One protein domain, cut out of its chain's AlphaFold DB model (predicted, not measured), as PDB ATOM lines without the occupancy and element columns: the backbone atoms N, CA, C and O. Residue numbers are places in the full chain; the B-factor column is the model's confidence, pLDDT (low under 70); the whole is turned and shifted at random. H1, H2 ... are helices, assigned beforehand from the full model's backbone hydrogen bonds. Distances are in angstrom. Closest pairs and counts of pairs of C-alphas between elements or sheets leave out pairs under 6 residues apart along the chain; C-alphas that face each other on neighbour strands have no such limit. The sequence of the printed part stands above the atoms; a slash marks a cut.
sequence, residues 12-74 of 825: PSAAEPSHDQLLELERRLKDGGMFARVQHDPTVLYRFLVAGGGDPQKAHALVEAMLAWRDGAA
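This is residues 12 to 74 of the 825 residues of a protein of Raphidocelis subcapitata (UniProt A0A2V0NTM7). The long helix H4 and the helix H1 spread apart from a shared contact: the first residues of H4 pack on H1, and the shorter H3 packs crosswise on both, so that these three helices form a triangle of mutual contacts. The last part of H4 and the residues after it, 68 to 74, stick out from this body, and the very short H2 sits at a corner by the end of H1. The printed part has 63 residues with four named helices in the order H1, H2, H3, H4 and no named strand; its class is all helix, and the helix packing is mostly crossed. It is compact, with a radius of gyration of the C-alphas of 11.3 A, and elongated in outline, with spans of 35 by 22 by 19 A.

H4, the longest helix, holds residues 56 to 72 and measures 24.2 A from C-alpha 56 at (51.317, 76.980, -15.039) to C-alpha 72 at (55.210, 97.044, -2.134). H1 holds residues 19 to 31 and measures 18.3 A; its C-alpha 19 is at (58.162, 72.903, -23.210). H3 holds residues 44 to 51 and measures 10.6 A. H2 holds residues 35 to 38 and measures 5.3 A.

H4 touches H1 with residues 56 to 60 alone; the closest C-alphas, those of Leu 25 and Pro 56, are 4.9 A apart. H4 and H1 run the same way at a steep tilt of 45 degrees. H4 touches H3 with residues 56 to 63 alone, closest at the C-alphas of Phe 48 and Ala 59, 4.9 A apart; they run opposite ways at a steep tilt of 67 degrees. H1 touches H3 with residues 21 to 26 alone, closest at the C-alphas of Leu 22 and Leu 45, 6.1 A apart. These two run opposite ways at a steep tilt of 67 degrees, only just short of about perpendicular. H1 and H2 only just touch, with 3 pairs of C-alphas within 8 A, and only at the corner by their link; the closest C-alphas, those of Leu 29 and Phe 35, are 4.8 A apart. H2 and H3 are close but not clearly touching, with the C-alphas of Val 38 and Val 44 closest at 7.0 A. H2 and H4 are only just apart, closest at 8.3 A. In H1, H3 and H4 every O i to N i+4 pair is within hydrogen-bond range; H2 is too short for such a pair, and its 1 O i to N i+3 pair is within range.

The two C-alphas farthest apart, those of Pro 12 and Ala 74, are 35.4 A apart and are also the first and last printed. The printed part has no cut, and the links H1 to H2, H2 to H3 and H3 to H4 are tight. The mean pLDDT of the printed part is 88.3, and residues 12 to 15 are under 70.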
ATOM      1  N   PRO A  12      67.472  63.697  -9.160       37.22
ATOM      2  CA  PRO A  12      66.985  64.877  -9.873       37.22
ATOM      3  C   PRO A  12      65.774  65.481  -9.143       37.22
ATOM      4  O   PRO A  12      64.792  64.782  -8.885       37.22
ATOM      5  N   SER A  13      65.892  66.754  -8.748       42.56
ATOM      6  CA  SER A  13      64.843  67.470  -8.011       42.56
ATOM      7  C   SER A  13      63.751  67.884  -8.987       42.56
ATOM      8  O   SER A  13      64.036  68.590  -9.952       42.56
ATOM      9  N   ALA A  14      62.524  67.439  -8.714       53.97
ATOM     10  CA  ALA A  14      61.374  67.514  -9.616       53.97
ATOM     11  C   ALA A  14      61.584  66.819 -10.984       53.97
ATOM     12  O   ALA A  14      62.664  66.343 -11.336       53.97
ATOM     13  N   ALA A  15      60.501  66.718 -11.755       65.31
ATOM     14  CA  ALA A  15      60.609  66.501 -13.192       65.31
ATOM     15  C   ALA A  15      60.895  67.857 -13.856       65.31
ATOM     16  O   ALA A  15      60.255  68.847 -13.496       65.31
ATOM     17  N   GLU A  16      61.825  67.904 -14.817       76.31
ATOM     18  CA  GLU A  16      62.037  69.097 -15.652       76.31
ATOM     19  C   GLU A  16      60.692  69.537 -16.269       76.31
ATOM     20  O   GLU A  16      60.004  68.690 -16.851       76.31
ATOM     21  N   PRO A  17      60.300  70.823 -16.173       84.88
ATOM     22  CA  PRO A  17      59.082  71.311 -16.809       84.88
ATOM     23  C   PRO A  17      59.100  71.072 -18.323       84.88
ATOM     24  O   PRO A  17      60.110  71.306 -18.991       84.88
ATOM     25  N   SER A  18      57.971  70.628 -18.875       87.25
ATOM     26  CA  SER A  18      57.821  70.440 -20.315       87.25
ATOM     27  C   SER A  18      57.844  71.779 -21.055       87.25
ATOM     28  O   SER A  18      57.512  72.834 -20.506       87.25
ATOM     29  N   HIS A  19      58.196  71.729 -22.339       85.69
ATOM     30  CA  HIS A  19      58.162  72.903 -23.210       85.69
ATOM     31  C   HIS A  19      56.753  73.527 -23.260       85.69
ATOM     32  O   HIS A  19      56.616  74.744 -23.174       85.69
ATOM     33  N   ASP A  20      55.701  72.703 -23.262       89.12
ATOM     34  CA  ASP A  20      54.308  73.167 -23.256       89.12
ATOM     35  C   ASP A  20      53.932  73.887 -21.947       89.12
ATOM     36  O   ASP A  20      53.219  74.889 -21.976       89.12
ATOM     37  N   GLN A  21      54.436  73.425 -20.792       91.69
ATOM     38  CA  GLN A  21      54.227  74.096 -19.500       91.69
ATOM     39  C   GLN A  21      54.901  75.477 -19.466       91.69
ATOM     40  O   GLN A  21      54.333  76.423 -18.915       91.69
ATOM     41  N   LEU A  22      56.085  75.602 -20.077       90.25
ATOM     42  CA  LEU A  22      56.825  76.862 -20.218       90.25
ATOM     43  C   LEU A  22      56.087  77.847 -21.130       90.25
ATOM     44  O   LEU A  22      55.833  78.976 -20.711       90.25
ATOM     45  N   LEU A  23      55.676  77.399 -22.321       90.94
ATOM     46  CA  LEU A  23      54.900  78.208 -23.264       90.94
ATOM     47  C   LEU A  23      53.553  78.649 -22.677       90.94
ATOM     48  O   LEU A  23      53.150  79.793 -22.867       90.94
ATOM     49  N   GLU A  24      52.860  77.783 -21.934       93.62
ATOM     50  CA  GLU A  24      51.572  78.120 -21.320       93.62
ATOM     51  C   GLU A  24      51.713  79.104 -20.147       93.62
ATOM     52  O   GLU A  24      50.860  79.981 -19.985       93.62
ATOM     53  N   LEU A  25      52.792  79.028 -19.356       94.38
ATOM     54  CA  LEU A  25      53.093  80.065 -18.361       94.38
ATOM     55  C   LEU A  25      53.448  81.393 -19.041       94.38
ATOM     56  O   LEU A  25      52.908  82.433 -18.666       94.38
ATOM     57  N   GLU A  26      54.318  81.371 -20.052       93.38
ATOM     58  CA  GLU A  26      54.689  82.557 -20.829       93.38
ATOM     59  C   GLU A  26      53.456  83.228 -21.450       93.38
ATOM     60  O   GLU A  26      53.293  84.445 -21.342       93.38
ATOM     61  N   ARG A  27      52.546  82.438 -22.032       94.31
ATOM     62  CA  ARG A  27      51.277  82.913 -22.592       94.31
ATOM     63  C   ARG A  27      50.413  83.585 -21.522       94.31
ATOM     64  O   ARG A  27      50.016  84.727 -21.718       94.31
ATOM     65  N   ARG A  28      50.202  82.950 -20.362       95.31
ATOM     66  CA  ARG A  28      49.437  83.545 -19.244       95.31
ATOM     67  C   ARG A  28      50.066  84.843 -18.730       95.31
ATOM     68  O   ARG A  28      49.356  85.814 -18.490       95.31
ATOM     69  N   LEU A  29      51.394  84.895 -18.605       94.81
ATOM     70  CA  LEU A  29      52.101  86.110 -18.192       94.81
ATOM     71  C   LEU A  29      52.008  87.229 -19.242       94.81
ATOM     72  O   LEU A  29      52.023  88.400 -18.865       94.81
ATOM     73  N   LYS A  30      51.899  86.905 -20.536       94.50
ATOM     74  CA  LYS A  30      51.621  87.882 -21.602       94.50
ATOM     75  C   LYS A  30      50.171  88.366 -21.556       94.50
ATOM     76  O   LYS A  30      49.966  89.576 -21.573       94.50
ATOM     77  N   ASP A  31      49.200  87.461 -21.409       94.38
ATOM     78  CA  ASP A  31      47.774  87.793 -21.248       94.38
ATOM     79  C   ASP A  31      47.551  88.756 -20.065       94.38
ATOM     80  O   ASP A  31      46.806  89.728 -20.173       94.38
ATOM     81  N   GLY A  32      48.233  88.511 -18.939       89.12
ATOM     82  CA  GLY A  32      48.199  89.356 -17.740       89.12
ATOM     83  C   GLY A  32      49.103  90.598 -17.784       89.12
ATOM     84  O   GLY A  32      49.223  91.287 -16.775       89.12
ATOM     85  N   GLY A  33      49.794  90.875 -18.898       91.50
ATOM     86  CA  GLY A  33      50.716  92.014 -19.045       91.50
ATOM     87  C   GLY A  33      51.993  91.954 -18.186       91.50
ATOM     88  O   GLY A  33      52.801  92.882 -18.207       91.50
ATOM     89  N   MET A  34      52.207  90.869 -17.441       91.56
ATOM     90  CA  MET A  34      53.317  90.701 -16.499       91.56
ATOM     91  C   MET A  34      54.625  90.259 -17.161       91.56
ATOM     92  O   MET A  34      55.693  90.561 -16.631       91.56
ATOM     93  N   PHE A  35      54.579  89.589 -18.318       90.44
ATOM     94  CA  PHE A  35      55.774  89.028 -18.964       90.44
ATOM     95  C   PHE A  35      56.856  90.085 -19.231       90.44
ATOM     96  O   PHE A  35      58.019  89.868 -18.899       90.44
ATOM     97  N   ALA A  36      56.473  91.276 -19.706       87.81
ATOM     98  CA  ALA A  36      57.404  92.380 -19.954       87.81
ATOM     99  C   ALA A  36      58.163  92.847 -18.694       87.81
ATOM    100  O   ALA A  36      59.267  93.379 -18.806       87.81
ATOM    101  N   ARG A  37      57.613  92.616 -17.491       87.50
ATOM    102  CA  ARG A  37      58.286  92.913 -16.216       87.50
ATOM    103  C   ARG A  37      59.346  91.876 -15.846       87.50
ATOM    104  O   ARG A  37      60.283  92.228 -15.141       87.50
ATOM    105  N   VAL A  38      59.215  90.629 -16.307       88.00
ATOM    106  CA  VAL A  38      60.072  89.494 -15.904       88.00
ATOM    107  C   VAL A  38      60.964  88.943 -17.021       88.00
ATOM    108  O   VAL A  38      61.900  88.212 -16.726       88.00
ATOM    109  N   GLN A  39      60.751  89.332 -18.284       81.69
ATOM    110  CA  GLN A  39      61.498  88.842 -19.461       81.69
ATOM    111  C   GLN A  39      63.019  89.104 -19.443       81.69
ATOM    112  O   GLN A  39      63.731  88.631 -20.323       81.69
ATOM    113  N   HIS A  40      63.518  89.883 -18.478       79.19
ATOM    114  CA  HIS A  40      64.948  90.122 -18.267       79.19
ATOM    115  C   HIS A  40      65.643  88.976 -17.503       79.19
ATOM    116  O   HIS A  40      66.863  88.854 -17.567       79.19
ATOM    117  N   ASP A  41      64.877  88.133 -16.804       83.56
ATOM    118  CA  ASP A  41      65.345  86.943 -16.092       83.56
ATOM    119  C   ASP A  41      65.037  85.692 -16.941       83.56
ATOM    120  O   ASP A  41      63.899  85.213 -16.944       83.56
ATOM    121  N   PRO A  42      66.026  85.111 -17.652       75.50
ATOM    122  CA  PRO A  42      65.796  83.970 -18.543       75.50
ATOM    123  C   PRO A  42      65.423  82.681 -17.795       75.50
ATOM    124  O   PRO A  42      65.036  81.694 -18.420       75.50
ATOM    125  N   THR A  43      65.544  82.654 -16.464       87.19
ATOM    126  CA  THR A  43      65.250  81.474 -15.641       87.19
ATOM    127  C   THR A  43      63.863  81.535 -14.989       87.19
ATOM    128  O   THR A  43      63.387  80.508 -14.502       87.19
ATOM    129  N   VAL A  44      63.174  82.688 -15.016       90.06
ATOM    130  CA  VAL A  44      61.923  82.922 -14.266       90.06
ATOM    131  C   VAL A  44      60.833  81.882 -14.555       90.06
ATOM    132  O   VAL A  44      60.243  81.342 -13.621       90.06
ATOM    133  N   LEU A  45      60.608  81.531 -15.827       90.88
ATOM    134  CA  LEU A  45      59.568  80.573 -16.220       90.88
ATOM    135  C   LEU A  45      59.824  79.183 -15.618       90.88
ATOM    136  O   LEU A  45      58.912  78.559 -15.083       90.88
ATOM    137  N   TYR A  46      61.079  78.727 -15.649       90.25
ATOM    138  CA  TYR A  46      61.492  77.462 -15.044       90.25
ATOM    139  C   TYR A  46      61.329  77.496 -13.518       90.25
ATOM    140  O   TYR A  46      60.673  76.622 -12.951       90.25
ATOM    141  N   ARG A  47      61.882  78.528 -12.860       90.75
ATOM    142  CA  ARG A  47      61.902  78.634 -11.392       90.75
ATOM    143  C   ARG A  47      60.494  78.614 -10.797       90.75
ATOM    144  O   ARG A  47      60.224  77.878  -9.850       90.75
ATOM    145  N   PHE A  48      59.578  79.380 -11.386       92.38
ATOM    146  CA  PHE A  48      58.201  79.459 -10.906       92.38
ATOM    147  C   PHE A  48      57.341  78.247 -11.309       92.38
ATOM    148  O   PHE A  48      56.428  77.903 -10.559       92.38
ATOM    149  N   LEU A  49      57.646  77.536 -12.405       92.12
ATOM    150  CA  LEU A  49      57.001  76.247 -12.708       92.12
ATOM    151  C   LEU A  49      57.391  75.148 -11.726       92.12
ATOM    152  O   LEU A  49      56.505  74.441 -11.252       92.12
ATOM    153  N   VAL A  50      58.679  75.005 -11.400       89.44
ATOM    154  CA  VAL A  50      59.136  73.994 -10.431       89.44
ATOM    155  C   VAL A  50      58.536  74.280  -9.050       89.44
ATOM    156  O   VAL A  50      57.898  73.396  -8.480       89.44
ATOM    157  N   ALA A  51      58.577  75.534  -8.580       88.81
ATOM    158  CA  ALA A  51      57.908  75.948  -7.339       88.81
ATOM    159  C   ALA A  51      56.374  75.751  -7.363       88.81
ATOM    160  O   ALA A  51      55.766  75.427  -6.343       88.81
ATOM    161  N   GLY A  52      55.743  75.901  -8.533       90.44
ATOM    162  CA  GLY A  52      54.331  75.587  -8.768       90.44
ATOM    163  C   GLY A  52      54.014  74.087  -8.885       90.44
ATOM    164  O   GLY A  52      52.846  73.727  -9.047       90.44
ATOM    165  N   GLY A  53      55.015  73.202  -8.825       88.69
ATOM    166  CA  GLY A  53      54.856  71.755  -8.999       88.69
ATOM    167  C   GLY A  53      54.496  71.336 -10.431       88.69
ATOM    168  O   GLY A  53      53.755  70.374 -10.615       88.69
ATOM    169  N   GLY A  54      54.958  72.085 -11.438       89.62
ATOM    170  CA  GLY A  54      54.641  71.873 -12.856       89.62
ATOM    171  C   GLY A  54      53.275  72.418 -13.297       89.62
ATOM    172  O   GLY A  54      52.802  72.085 -14.379       89.62
ATOM    173  N   ASP A  55      52.614  73.237 -12.477       93.19
ATOM    174  CA  ASP A  55      51.301  73.822 -12.771       93.19
ATOM    175  C   ASP A  55      51.444  75.289 -13.236       93.19
ATOM    176  O   ASP A  55      51.749  76.155 -12.406       93.19
ATOM    177  N   PRO A  56      51.199  75.613 -14.526       94.88
ATOM    178  CA  PRO A  56      51.317  76.980 -15.039       94.88
ATOM    179  C   PRO A  56      50.379  77.989 -14.367       94.88
ATOM    180  O   PRO A  56      50.709  79.172 -14.299       94.88
ATOM    181  N   GLN A  57      49.227  77.560 -13.836       95.00
ATOM    182  CA  GLN A  57      48.297  78.456 -13.146       95.00
ATOM    183  C   GLN A  57      48.771  78.777 -11.723       95.00
ATOM    184  O   GLN A  57      48.602  79.912 -11.272       95.00
ATOM    185  N   LYS A  58      49.395  77.821 -11.020       95.19
ATOM    186  CA  LYS A  58      50.070  78.115  -9.741       95.19
ATOM    187  C   LYS A  58      51.306  78.981  -9.959       95.19
ATOM    188  O   LYS A  58      51.479  79.967  -9.253       95.19
ATOM    189  N   ALA A  59      52.121  78.655 -10.961       95.06
ATOM    190  CA  ALA A  59      53.311  79.425 -11.307       95.06
ATOM    191  C   ALA A  59      52.974  80.888 -11.645       95.06
ATOM    192  O   ALA A  59      53.621  81.795 -11.128       95.06
ATOM    193  N   HIS A  60      51.906  81.129 -12.416       95.44
ATOM    194  CA  HIS A  60      51.385  82.475 -12.674       95.44
ATOM    195  C   HIS A  60      51.028  83.218 -11.378       95.44
ATOM    196  O   HIS A  60      51.485  84.339 -11.174       95.44
ATOM    197  N   ALA A  61      50.260  82.593 -10.478       95.50
ATOM    198  CA  ALA A  61      49.864  83.208  -9.207       95.50
ATOM    199  C   ALA A  61      51.060  83.492  -8.272       95.50
ATOM    200  O   ALA A  61      51.046  84.475  -7.532       95.50
ATOM    201  N   LEU A  62      52.112  82.666  -8.317       94.94
ATOM    202  CA  LEU A  62      53.362  82.903  -7.589       94.94
ATOM    203  C   LEU A  62      54.163  84.077  -8.186       94.94
ATOM    204  O   LEU A  62      54.681  84.897  -7.430       94.94
ATOM    205  N   VAL A  63      54.225  84.210  -9.520       95.31
ATOM    206  CA  VAL A  63      54.839  85.378 -10.188       95.31
ATOM    207  C   VAL A  63      54.058  86.660  -9.882       95.31
ATOM    208  O   VAL A  63      54.663  87.679  -9.566       95.31
ATOM    209  N   GLU A  64      52.726  86.606  -9.917       95.06
ATOM    210  CA  GLU A  64      51.830  87.720  -9.576       95.06
ATOM    211  C   GLU A  64      52.038  88.192  -8.125       95.06
ATOM    212  O   GLU A  64      52.233  89.384  -7.878       95.06
ATOM    213  N   ALA A  65      52.093  87.257  -7.167       94.88
ATOM    214  CA  ALA A  65      52.379  87.558  -5.764       94.88
ATOM    215  C   ALA A  65      53.788  88.148  -5.557       94.88
ATOM    216  O   ALA A  65      53.950  89.107  -4.796       94.88
ATOM    217  N   MET A  66      54.797  87.622  -6.258       95.06
ATOM    218  CA  MET A  66      56.164  88.146  -6.227       95.06
ATOM    219  C   MET A  66      56.242  89.568  -6.802       95.06
ATOM    220  O   MET A  66      56.839  90.435  -6.169       95.06
ATOM    221  N   LEU A  67      55.593  89.851  -7.937       94.69
ATOM    222  CA  LEU A  67      55.557  91.194  -8.528       94.69
ATOM    223  C   LEU A  67      54.844  92.202  -7.612       94.69
ATOM    224  O   LEU A  67      55.374  93.287  -7.374       94.69
ATOM    225  N   ALA A  68      53.704  91.824  -7.024       94.44
ATOM    226  CA  ALA A  68      52.994  92.663  -6.058       94.44
ATOM    227  C   ALA A  68      53.839  92.964  -4.802       94.44
ATOM    228  O   ALA A  68      53.791  94.075  -4.264       94.44
ATOM    229  N   TRP A  69      54.658  92.006  -4.348       94.88
ATOM    230  CA  TRP A  69      55.641  92.253  -3.292       94.88
ATOM    231  C   TRP A  69      56.794  93.157  -3.752       94.88
ATOM    232  O   TRP A  69      57.147  94.070  -3.005       94.88
ATOM    233  N   ARG A  70      57.352  92.977  -4.962       94.44
ATOM    234  CA  ARG A  70      58.413  93.859  -5.497       94.44
ATOM    235  C   ARG A  70      57.981  95.321  -5.501       94.44
ATOM    236  O   ARG A  70      58.767  96.181  -5.104       94.44
ATOM    237  N   ASP A  71      56.735  95.579  -5.897       92.69
ATOM    238  CA  ASP A  71      56.129  96.912  -5.885       92.69
ATOM    239  C   ASP A  71      55.972  97.448  -4.453       92.69
ATOM    240  O   ASP A  71      56.426  98.553  -4.147       92.69
ATOM    241  N   GLY A  72      55.405  96.652  -3.537       92.44
ATOM    242  CA  GLY A  72      55.210  97.044  -2.134       92.44
ATOM    243  C   GLY A  72      56.510  97.253  -1.340       92.44
ATOM    244  O   GLY A  72      56.557  98.096  -0.441       92.44
ATOM    245  N   ALA A  73      57.571  96.519  -1.681       89.06
ATOM    246  CA  ALA A  73      58.911  96.645  -1.105       89.06
ATOM    247  C   ALA A  73      59.825  97.623  -1.874       89.06
ATOM    248  O   ALA A  73      60.939  97.892  -1.422       89.06
ATOM    249  N   ALA A  74      59.359  98.166  -3.008       92.06
ATOM    250  CA  ALA A  74      60.093  99.054  -3.912       92.06
ATOM    251  C   ALA A  74      61.471  98.510  -4.354       92.06
ATOM    252  O   ALA A  74      62.453  99.255  -4.406       92.06
TER     253      ALA A  74